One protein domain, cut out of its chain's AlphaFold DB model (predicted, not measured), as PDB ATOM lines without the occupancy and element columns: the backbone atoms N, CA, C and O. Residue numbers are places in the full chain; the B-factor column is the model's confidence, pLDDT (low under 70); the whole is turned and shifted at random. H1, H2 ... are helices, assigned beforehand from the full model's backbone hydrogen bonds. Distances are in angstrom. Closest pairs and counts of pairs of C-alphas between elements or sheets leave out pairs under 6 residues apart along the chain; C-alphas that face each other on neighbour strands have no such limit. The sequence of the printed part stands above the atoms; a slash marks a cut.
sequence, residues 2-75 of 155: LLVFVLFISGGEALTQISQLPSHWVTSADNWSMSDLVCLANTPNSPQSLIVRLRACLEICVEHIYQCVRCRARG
ATOM      1  N   LEU A   2      17.548 -34.165   8.375       53.34
ATOM      2  CA  LEU A   2      18.167 -34.597   9.649       53.34
ATOM      3  C   LEU A   2      17.880 -36.064  10.036       53.34
ATOM      4  O   LEU A   2      18.709 -36.708  10.671       53.34
ATOM      5  N   LEU A   3      16.763 -36.620   9.553       51.78
ATOM      6  CA  LEU A   3      16.330 -38.013   9.745       51.78
ATOM      7  C   LEU A   3      17.410 -39.061   9.474       51.78
ATOM      8  O   LEU A   3      17.632 -39.970  10.271       51.78
ATOM      9  N   VAL A   4      18.070 -38.933   8.321       53.78
ATOM     10  CA  VAL A   4      19.101 -39.882   7.904       53.78
ATOM     11  C   VAL A   4      20.296 -39.772   8.856       53.78
ATOM     12  O   VAL A   4      20.912 -40.778   9.154       53.78
ATOM     13  N   PHE A   5      20.581 -38.603   9.439       60.00
ATOM     14  CA  PHE A   5      21.706 -38.426  10.366       60.00
ATOM     15  C   PHE A   5      21.496 -39.087  11.722       60.00
ATOM     16  O   PHE A   5      22.402 -39.764  12.205       60.00
ATOM     17  N   VAL A   6      20.309 -38.959  12.317       57.72
ATOM     18  CA  VAL A   6      20.038 -39.524  13.653       57.72
ATOM     19  C   VAL A   6      20.017 -41.050  13.625       57.72
ATOM     20  O   VAL A   6      20.518 -41.687  14.546       57.72
ATOM     21  N   LEU A   7      19.546 -41.646  12.527       57.44
ATOM     22  CA  LEU A   7      19.653 -43.092  12.299       57.44
ATOM     23  C   LEU A   7      21.086 -43.533  11.937       57.44
ATOM     24  O   LEU A   7      21.435 -44.712  12.068       57.44
ATOM     25  N   PHE A   8      21.935 -42.610  11.470       61.31
ATOM     26  CA  PHE A   8      23.307 -42.913  11.064       61.31
ATOM     27  C   PHE A   8      24.328 -42.821  12.209       61.31
ATOM     28  O   PHE A   8      25.343 -43.520  12.141       61.31
ATOM     29  N   ILE A   9      24.065 -42.040  13.260       67.50
ATOM     30  CA  ILE A   9      24.931 -41.942  14.444       67.50
ATOM     31  C   ILE A   9      24.638 -43.114  15.386       67.50
ATOM     32  O   ILE A   9      23.581 -43.209  16.002       67.50
ATOM     33  N   SER A  10      25.589 -44.039  15.494       61.66
ATOM     34  CA  SER A  10      25.453 -45.233  16.336       61.66
ATOM     35  C   SER A  10      25.977 -44.959  17.750       61.66
ATOM     36  O   SER A  10      27.085 -45.380  18.061       61.66
ATOM     37  N   GLY A  11      25.188 -44.276  18.587       63.38
ATOM     38  CA  GLY A  11      25.491 -44.058  20.011       63.38
ATOM     39  C   GLY A  11      26.588 -43.015  20.286       63.38
ATOM     40  O   GLY A  11      27.661 -43.047  19.690       63.38
ATOM     41  N   GLY A  12      26.321 -42.081  21.205       63.78
ATOM     42  CA  GLY A  12      27.285 -41.076  21.673       63.78
ATOM     43  C   GLY A  12      26.622 -39.798  22.199       63.78
ATOM     44  O   GLY A  12      25.416 -39.615  22.036       63.78
ATOM     45  N   GLU A  13      27.415 -38.895  22.787       63.81
ATOM     46  CA  GLU A  13      26.981 -37.570  23.279       63.81
ATOM     47  C   GLU A  13      26.260 -36.736  22.206       63.81
ATOM     48  O   GLU A  13      25.360 -35.962  22.518       63.81
ATOM     49  N   ALA A  14      26.567 -36.945  20.923       68.62
ATOM     50  CA  ALA A  14      25.863 -36.288  19.824       68.62
ATOM     51  C   ALA A  14      24.343 -36.550  19.844       68.62
ATOM     52  O   ALA A  14      23.558 -35.653  19.537       68.62
ATOM     53  N   LEU A  15      23.899 -37.746  20.254       72.31
ATOM     54  CA  LEU A  15      22.471 -38.064  20.326       72.31
ATOM     55  C   LEU A  15      21.755 -37.298  21.443       72.31
ATOM     56  O   LEU A  15      20.578 -36.982  21.285       72.31
ATOM     57  N   THR A  16      22.435 -36.960  22.543       74.50
ATOM     58  CA  THR A  16      21.804 -36.242  23.662       74.50
ATOM     59  C   THR A  16      21.463 -34.812  23.256       74.50
ATOM     60  O   THR A  16      20.355 -34.351  23.510       74.50
ATOM     61  N   GLN A  17      22.354 -34.142  22.524       73.50
ATOM     62  CA  GLN A  17      22.121 -32.793  22.009       73.50
ATOM     63  C   GLN A  17      21.049 -32.779  20.913       73.50
ATOM     64  O   GLN A  17      20.179 -31.912  20.903       73.50
ATOM     65  N   ILE A  18      21.039 -33.780  20.025       75.94
ATOM     66  CA  ILE A  18      19.999 -33.889  18.992       75.94
ATOM     67  C   ILE A  18      18.631 -34.223  19.600       75.94
ATOM     68  O   ILE A  18      17.614 -33.751  19.098       75.94
ATOM     69  N   SER A  19      18.583 -34.981  20.700       76.19
ATOM     70  CA  SER A  19      17.322 -35.323  21.375       76.19
ATOM     71  C   SER A  19      16.592 -34.112  21.970       76.19
ATOM     72  O   SER A  19      15.398 -34.195  22.241       76.19
ATOM     73  N   GLN A  20      17.285 -32.981  22.138       80.25
ATOM     74  CA  GLN A  20      16.682 -31.717  22.571       80.25
ATOM     75  C   GLN A  20      15.954 -30.984  21.435       80.25
ATOM     76  O   GLN A  20      15.266 -29.987  21.675       80.25
ATOM     77  N   LEU A  21      16.115 -31.423  20.181       80.56
ATOM     78  CA  LEU A  21      15.385 -30.857  19.055       80.56
ATOM     79  C   LEU A  21      13.956 -31.417  19.003       80.56
ATOM     80  O   LEU A  21      13.744 -32.595  19.297       80.56
ATOM     81  N   PRO A  22      12.972 -30.609  18.567       84.94
ATOM     82  CA  PRO A  22      11.644 -31.120  18.274       84.94
ATOM     83  C   PRO A  22      11.700 -32.304  17.301       84.94
ATOM     84  O   PRO A  22      12.377 -32.256  16.269       84.94
ATOM     85  N   SER A  23      10.973 -33.375  17.619       82.50
ATOM     86  CA  SER A  23      11.020 -34.631  16.862       82.50
ATOM     87  C   SER A  23      10.618 -34.451  15.399       82.50
ATOM     88  O   SER A  23      11.157 -35.135  14.525       82.50
ATOM     89  N   HIS A  24       9.726 -33.503  15.097       84.44
ATOM     90  CA  HIS A  24       9.288 -33.228  13.731       84.44
ATOM     91  C   HIS A  24      10.401 -32.654  12.848       84.44
ATOM     92  O   HIS A  24      10.441 -33.006  11.673       84.44
ATOM     93  N   TRP A  25      11.357 -31.899  13.409       81.38
ATOM     94  CA  TRP A  25      12.524 -31.388  12.667       81.38
ATOM     95  C   TRP A  25      13.446 -32.509  12.207       81.38
ATOM     96  O   TRP A  25      14.045 -32.469  11.130       81.38
ATOM     97  N   VAL A  26      13.589 -33.516  13.067       76.38
ATOM     98  CA  VAL A  26      14.399 -34.682  12.760       76.38
ATOM     99  C   VAL A  26      13.652 -35.562  11.773       76.38
ATOM    100  O   VAL A  26      14.301 -36.016  10.843       76.38
ATOM    101  N   THR A  27      12.331 -35.730  11.932       76.94
ATOM    102  CA  THR A  27      11.473 -36.704  11.223       76.94
ATOM    103  C   THR A  27      11.072 -36.307   9.802       76.94
ATOM    104  O   THR A  27      10.887 -37.169   8.952       76.94
ATOM    105  N   SER A  28      10.949 -35.027   9.478       75.94
ATOM    106  CA  SER A  28      10.646 -34.615   8.106       75.94
ATOM    107  C   SER A  28      11.287 -33.271   7.809       75.94
ATOM    108  O   SER A  28      11.313 -32.391   8.658       75.94
ATOM    109  N   ALA A  29      11.833 -33.120   6.599       75.50
ATOM    110  CA  ALA A  29      12.399 -31.841   6.168       75.50
ATOM    111  C   ALA A  29      11.316 -30.791   5.877       75.50
ATOM    112  O   ALA A  29      11.595 -29.596   5.935       75.50
ATOM    113  N   ASP A  30      10.098 -31.247   5.589       81.38
ATOM    114  CA  ASP A  30       9.005 -30.403   5.103       81.38
ATOM    115  C   ASP A  30       7.964 -30.131   6.196       81.38
ATOM    116  O   ASP A  30       6.972 -29.447   5.961       81.38
ATOM    117  N   ASN A  31       8.181 -30.660   7.405       86.25
ATOM    118  CA  ASN A  31       7.277 -30.482   8.530       86.25
ATOM    119  C   ASN A  31       7.837 -29.447   9.510       86.25
ATOM    120  O   ASN A  31       8.793 -29.723  10.233       86.25
ATOM    121  N   TRP A  32       7.207 -28.276   9.555       87.50
ATOM    122  CA  TRP A  32       7.574 -27.156  10.419       87.50
ATOM    123  C   TRP A  32       6.344 -26.686  11.190       87.50
ATOM    124  O   TRP A  32       5.254 -26.585  10.629       87.50
ATOM    125  N   SER A  33       6.504 -26.392  12.479       90.12
ATOM    126  CA  SER A  33       5.413 -25.843  13.285       90.12
ATOM    127  C   SER A  33       5.269 -24.337  13.056       90.12
ATOM    128  O   SER A  33       6.228 -23.656  12.688       90.12
ATOM    129  N   MET A  34       4.089 -23.781  13.344       91.62
ATOM    130  CA  MET A  34       3.890 -22.325  13.316       91.62
ATOM    131  C   MET A  34       4.880 -21.594  14.235       91.62
ATOM    132  O   MET A  34       5.386 -20.538  13.868       91.62
ATOM    133  N   SER A  35       5.220 -22.178  15.387       89.00
ATOM    134  CA  SER A  35       6.225 -21.632  16.306       89.00
ATOM    135  C   SER A  35       7.614 -21.538  15.668       89.00
ATOM    136  O   SER A  35       8.327 -20.561  15.893       89.00
ATOM    137  N   ASP A  36       7.984 -22.511  14.832       88.75
ATOM    138  CA  ASP A  36       9.267 -22.522  14.121       88.75
ATOM    139  C   ASP A  36       9.325 -21.402  13.078       88.75
ATOM    140  O   ASP A  36      10.311 -20.667  13.002       88.75
ATOM    141  N   LEU A  37       8.239 -21.233  12.316       89.44
ATOM    142  CA  LEU A  37       8.114 -20.182  11.303       89.44
ATOM    143  C   LEU A  37       8.127 -18.785  11.936       89.44
ATOM    144  O   LEU A  37       8.809 -17.885  11.447       89.44
ATOM    145  N   VAL A  38       7.429 -18.611  13.061       90.06
ATOM    146  CA  VAL A  38       7.430 -17.361  13.834       90.06
ATOM    147  C   VAL A  38       8.821 -17.072  14.406       90.06
ATOM    148  O   VAL A  38       9.287 -15.935  14.341       90.06
ATOM    149  N   CYS A  39       9.520 -18.088  14.922       87.12
ATOM    150  CA  CYS A  39      10.896 -17.946  15.394       87.12
ATOM    151  C   CYS A  39      11.831 -17.500  14.260       87.12
ATOM    152  O   CYS A  39      12.603 -16.555  14.442       87.12
ATOM    153  N   LEU A  40      11.726 -18.109  13.077       86.94
ATOM    154  CA  LEU A  40      12.495 -17.708  11.898       86.94
ATOM    155  C   LEU A  40      12.233 -16.253  11.492       86.94
ATOM    156  O   LEU A  40      13.185 -15.518  11.236       86.94
ATOM    157  N   ALA A  41      10.965 -15.836  11.462       88.56
ATOM    158  CA  ALA A  41      10.578 -14.492  11.045       88.56
ATOM    159  C   ALA A  41      11.027 -13.408  12.040       88.56
ATOM    160  O   ALA A  41      11.539 -12.366  11.638       88.56
ATOM    161  N   ASN A  42      10.865 -13.661  13.339       86.06
ATOM    162  CA  ASN A  42      11.061 -12.639  14.368       86.06
ATOM    163  C   ASN A  42      12.484 -12.595  14.930       86.06
ATOM    164  O   ASN A  42      12.861 -11.612  15.564       86.06
ATOM    165  N   THR A  43      13.279 -13.652  14.742       84.88
ATOM    166  CA  THR A  43      14.604 -13.764  15.372       84.88
ATOM    167  C   THR A  43      15.744 -14.135  14.414       84.88
ATOM    168  O   THR A  43      16.646 -14.861  14.826       84.88
ATOM    169  N   PRO A  44      15.801 -13.634  13.163       73.06
ATOM    170  CA  PRO A  44      16.728 -14.144  12.143       73.06
ATOM    171  C   PRO A  44      18.213 -14.071  12.546       73.06
ATOM    172  O   PRO A  44      18.981 -14.967  12.202       73.06
ATOM    173  N   ASN A  45      18.599 -13.064  13.339       75.62
ATOM    174  CA  ASN A  45      19.978 -12.839  13.802       75.62
ATOM    175  C   ASN A  45      20.161 -13.043  15.316       75.62
ATOM    176  O   ASN A  45      21.166 -12.617  15.882       75.62
ATOM    177  N   SER A  46      19.187 -13.654  15.995       80.06
ATOM    178  CA  SER A  46      19.313 -13.952  17.423       80.06
ATOM    179  C   SER A  46      20.245 -15.150  17.642       80.06
ATOM    180  O   SER A  46      20.165 -16.118  16.881       80.06
ATOM    181  N   PRO A  47      21.062 -15.172  18.711       71.81
ATOM    182  CA  PRO A  47      21.779 -16.381  19.125       71.81
ATOM    183  C   PRO A  47      20.829 -17.547  19.445       71.81
ATOM    184  O   PRO A  47      21.225 -18.706  19.366       71.81
ATOM    185  N   GLN A  48      19.556 -17.257  19.733       71.75
ATOM    186  CA  GLN A  48      18.517 -18.263  19.936       71.75
ATOM    187  C   GLN A  48      17.744 -18.617  18.656       71.75
ATOM    188  O   GLN A  48      16.754 -19.349  18.736       71.75
ATOM    189  N   SER A  49      18.146 -18.101  17.487       84.50
ATOM    190  CA  SER A  49      17.412 -18.378  16.255       84.50
ATOM    191  C   SER A  49      17.438 -19.862  15.923       84.50
ATOM    192  O   SER A  49      18.397 -20.596  16.193       84.50
ATOM    193  N   LEU A  50      16.363 -20.293  15.277       84.56
ATOM    194  CA  LEU A  50      16.210 -21.646  14.773       84.56
ATOM    195  C   LEU A  50      17.404 -22.084  13.906       84.56
ATOM    196  O   LEU A  50      17.877 -23.212  14.021       84.56
ATOM    197  N   ILE A  51      17.940 -21.169  13.095       83.50
ATOM    198  CA  ILE A  51      19.082 -21.429  12.211       83.50
ATOM    199  C   ILE A  51      20.350 -21.704  13.027       83.50
ATOM    200  O   ILE A  51      21.085 -22.637  12.708       83.50
ATOM    201  N   VAL A  52      20.609 -20.916  14.076       84.75
ATOM    202  CA  VAL A  52      21.790 -21.092  14.939       84.75
ATOM    203  C   VAL A  52      21.742 -22.449  15.637       84.75
ATOM    204  O   VAL A  52      22.721 -23.192  15.603       84.75
ATOM    205  N   ARG A  53      20.581 -22.822  16.185       83.69
ATOM    206  CA  ARG A  53      20.383 -24.124  16.840       83.69
ATOM    207  C   ARG A  53      20.616 -25.294  15.887       83.69
ATOM    208  O   ARG A  53      21.331 -26.232  16.228       83.69
ATOM    209  N   LEU A  54      20.047 -25.230  14.682       82.31
ATOM    210  CA  LEU A  54      20.232 -26.271  13.669       82.31
ATOM    211  C   LEU A  54      21.698 -26.389  13.232       82.31
ATOM    212  O   LEU A  54      22.198 -27.504  13.096       82.31
ATOM    213  N   ARG A  55      22.402 -25.262  13.052       83.56
ATOM    214  CA  ARG A  55      23.837 -25.254  12.724       83.56
ATOM    215  C   ARG A  55      24.685 -25.889  13.823       83.56
ATOM    216  O   ARG A  55      25.476 -26.769  13.510       83.56
ATOM    217  N   ALA A  56      24.465 -25.522  15.084       84.19
ATOM    218  CA  ALA A  56      25.196 -26.100  16.212       84.19
ATOM    219  C   ALA A  56      25.025 -27.630  16.281       84.19
ATOM    220  O   ALA A  56      25.993 -28.371  16.447       84.19
ATOM    221  N   CYS A  57      23.804 -28.132  16.070       81.44
ATOM    222  CA  CYS A  57      23.566 -29.575  16.010       81.44
ATOM    223  C   CYS A  57      24.270 -30.240  14.818       81.44
ATOM    224  O   CYS A  57      24.802 -31.343  14.962       81.44
ATOM    225  N   LEU A  58      24.289 -29.591  13.650       80.81
ATOM    226  CA  LEU A  58      25.010 -30.097  12.481       80.81
ATOM    227  C   LEU A  58      26.513 -30.201  12.756       80.81
ATOM    228  O   LEU A  58      27.089 -31.242  12.464       80.81
ATOM    229  N   GLU A  59      27.134 -29.188  13.355       84.38
ATOM    230  CA  GLU A  59      28.568 -29.185  13.682       84.38
ATOM    231  C   GLU A  59      28.961 -30.356  14.591       84.38
ATOM    232  O   GLU A  59      29.919 -31.071  14.299       84.38
ATOM    233  N   ILE A  60      28.163 -30.639  15.623       83.81
ATOM    234  CA  ILE A  60      28.367 -31.803  16.502       83.81
ATOM    235  C   ILE A  60      28.302 -33.115  15.708       83.81
ATOM    236  O   ILE A  60      29.116 -34.020  15.904       83.81
ATOM    237  N   CYS A  61      27.345 -33.229  14.782       80.50
ATOM    238  CA  CYS A  61      27.252 -34.397  13.908       80.50
ATOM    239  C   CYS A  61      28.488 -34.519  13.006       80.50
ATOM    240  O   CYS A  61      28.945 -35.635  12.751       80.50
ATOM    241  N   VAL A  62      29.011 -33.389  12.511       82.06
ATOM    242  CA  VAL A  62      30.151 -33.358  11.587       82.06
ATOM    243  C   VAL A  62      31.355 -33.923  12.308       82.06
ATOM    244  O   VAL A  62      31.978 -34.866  11.817       82.06
ATOM    245  N   GLU A  63      31.621 -33.395  13.497       85.38
ATOM    246  CA  GLU A  63      32.739 -33.813  14.327       85.38
ATOM    247  C   GLU A  63      32.656 -35.306  14.658       85.38
ATOM    248  O   GLU A  63      33.614 -36.053  14.448       85.38
ATOM    249  N   HIS A  64      31.475 -35.789  15.057       86.50
ATOM    250  CA  HIS A  64      31.279 -37.210  15.330       86.50
ATOM    251  C   HIS A  64      31.560 -38.088  14.103       86.50
ATOM    252  O   HIS A  64      32.199 -39.130  14.229       86.50
ATOM    253  N   ILE A  65      31.103 -37.702  12.907       84.38
ATOM    254  CA  ILE A  65      31.357 -38.470  11.678       84.38
ATOM    255  C   ILE A  65      32.856 -38.510  11.352       84.38
ATOM    256  O   ILE A  65      33.342 -39.543  10.891       84.38
ATOM    257  N   TYR A  66      33.592 -37.423  11.600       84.12
ATOM    258  CA  TYR A  66      35.040 -37.395  11.391       84.12
ATOM    259  C   TYR A  66      35.797 -38.293  12.376       84.12
ATOM    260  O   TYR A  66      36.727 -38.988  11.960       84.12
ATOM    261  N   GLN A  67      35.383 -38.324  13.644       87.25
ATOM    262  CA  GLN A  67      36.055 -39.091  14.697       87.25
ATOM    263  C   GLN A  67      35.623 -40.569  14.757       87.25
ATOM    264  O   GLN A  67      36.412 -41.444  15.113       87.25
ATOM    265  N   CYS A  68      34.379 -40.888  14.392       87.00
ATOM    266  CA  CYS A  68      33.825 -42.234  14.495       87.00
ATOM    267  C   CYS A  68      33.989 -43.011  13.185       87.00
ATOM    268  O   CYS A  68      33.241 -42.820  12.224       87.00
ATOM    269  N   VAL A  69      34.918 -43.972  13.168       88.19
ATOM    270  CA  VAL A  69      35.199 -44.834  12.001       88.19
ATOM    271  C   VAL A  69      33.939 -45.533  11.478       88.19
ATOM    272  O   VAL A  69      33.754 -45.642  10.267       88.19
ATOM    273  N   ARG A  70      33.029 -45.953  12.367       86.62
ATOM    274  CA  ARG A  70      31.766 -46.609  11.988       86.62
ATOM    275  C   ARG A  70      30.844 -45.677  11.203       86.62
ATOM    276  O   ARG A  70      30.252 -46.097  10.213       86.62
ATOM    277  N   CYS A  71      30.728 -44.426  11.639       85.88
ATOM    278  CA  CYS A  71      29.929 -43.415  10.953       85.88
ATOM    279  C   CYS A  71      30.616 -42.976   9.655       85.88
ATOM    280  O   CYS A  71      29.963 -42.888   8.615       85.88
ATOM    281  N   ARG A  72      31.944 -42.814   9.675       86.00
ATOM    282  CA  ARG A  72      32.750 -42.488   8.494       86.00
ATOM    283  C   ARG A  72      32.633 -43.537   7.387       86.00
ATOM    284  O   ARG A  72      32.515 -43.175   6.220       86.00
ATOM    285  N   ALA A  73      32.624 -44.821   7.747       86.25
ATOM    286  CA  ALA A  73      32.508 -45.936   6.805       86.25
ATOM    287  C   ALA A  73      31.169 -45.969   6.046       86.25
ATOM    288  O   ALA A  73      31.074 -46.620   5.011       86.25
ATOM    289  N   ARG A  74      30.141 -45.262   6.536       84.75
ATOM    290  CA  ARG A  74      28.839 -45.126   5.860       84.75
ATOM    291  C   ARG A  74      28.828 -44.042   4.776       84.75
ATOM    292  O   ARG A  74      27.827 -43.901   4.082       84.75
ATOM    293  N   GLY A  75      29.895 -43.252   4.659       86.88
ATOM    294  CA  GLY A  75      30.038 -42.264   3.595       86.88
ATOM    295  C   GLY A  75      30.375 -42.896   2.243       86.88
ATOM    296  O   GLY A  75      30.623 -44.094   2.126       86.88
TER     297      GLY A  75
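This is residues 2 to 75 of the 155 residues of the protein "DUF4206 domain-containing protein" of Rodentolepis nana (UniProt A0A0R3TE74). One long helix, H5, makes the long axis, and five short helices form an open frame with it: H4 stands across its first end, H2 packs on residues 57 to 64 of H5, and H6 makes a corner at its last end. H1 lies near H5 and H2, and H3 meets H1, away from H5. The printed part has 74 residues with six named helices, H1 to H6 in order, and no named strand; the class is all helix. It is only just compact, close to loose, with a radius of gyration of the C-alphas of 13.4 A, and elongated, spanning 40 by 22 by 20 A.

H1, residues 3 to 8, is close to but not clearly touching H2, residues 13 to 19; their closest C-alphas, of Val 6 and Leu 15, are 7.3 A apart. H1 only just touches H3, residues 23 to 27, with 3 pairs of C-alphas within 8 A, the closest being Leu 3 and Val 26 at 4.9 A. H4, residues 34 to 42, touches residues 50 to 51 alone of H5, residues 50 to 67, about perpendicular at 79 degrees; the closest C-alphas, of Leu 40 and Leu 50, are 6.1 A apart. H5 is the hub, touching three helices. Its residues 57 to 64 alone touch H2, at a shallow tilt of 30 degrees, opposite ways; the closest C-alphas, of Ala 14 and Ile 60, are 6.1 A apart. H6, residues 69 to 72, touches H5 only at the corner, C-alphas 65 and 71 being closest at 5.2 A. H3 and H5 are apart. Every O i to N i+4 pair is within hydrogen-bond range in H1, H3, H4 and H5; H2 has 2 of 3, and H6 is too short for one.

H1 begins at C-alpha 3, (16.330, -38.013, 9.745). H4 is 12.1 A long and H2 10.1 A. H5 runs 26.4 A from C-alpha 50, (16.210, -21.646, 14.773). H6 ends at C-alpha 72, (32.750, -42.488, 8.494).

The C-alphas farthest apart, of Asn 42 and Ala 73, are 40.3 A apart. The printed part has no cut, and no link is long. Residues 2 to 14 are under pLDDT 70; the mean of the printed part is 78.9.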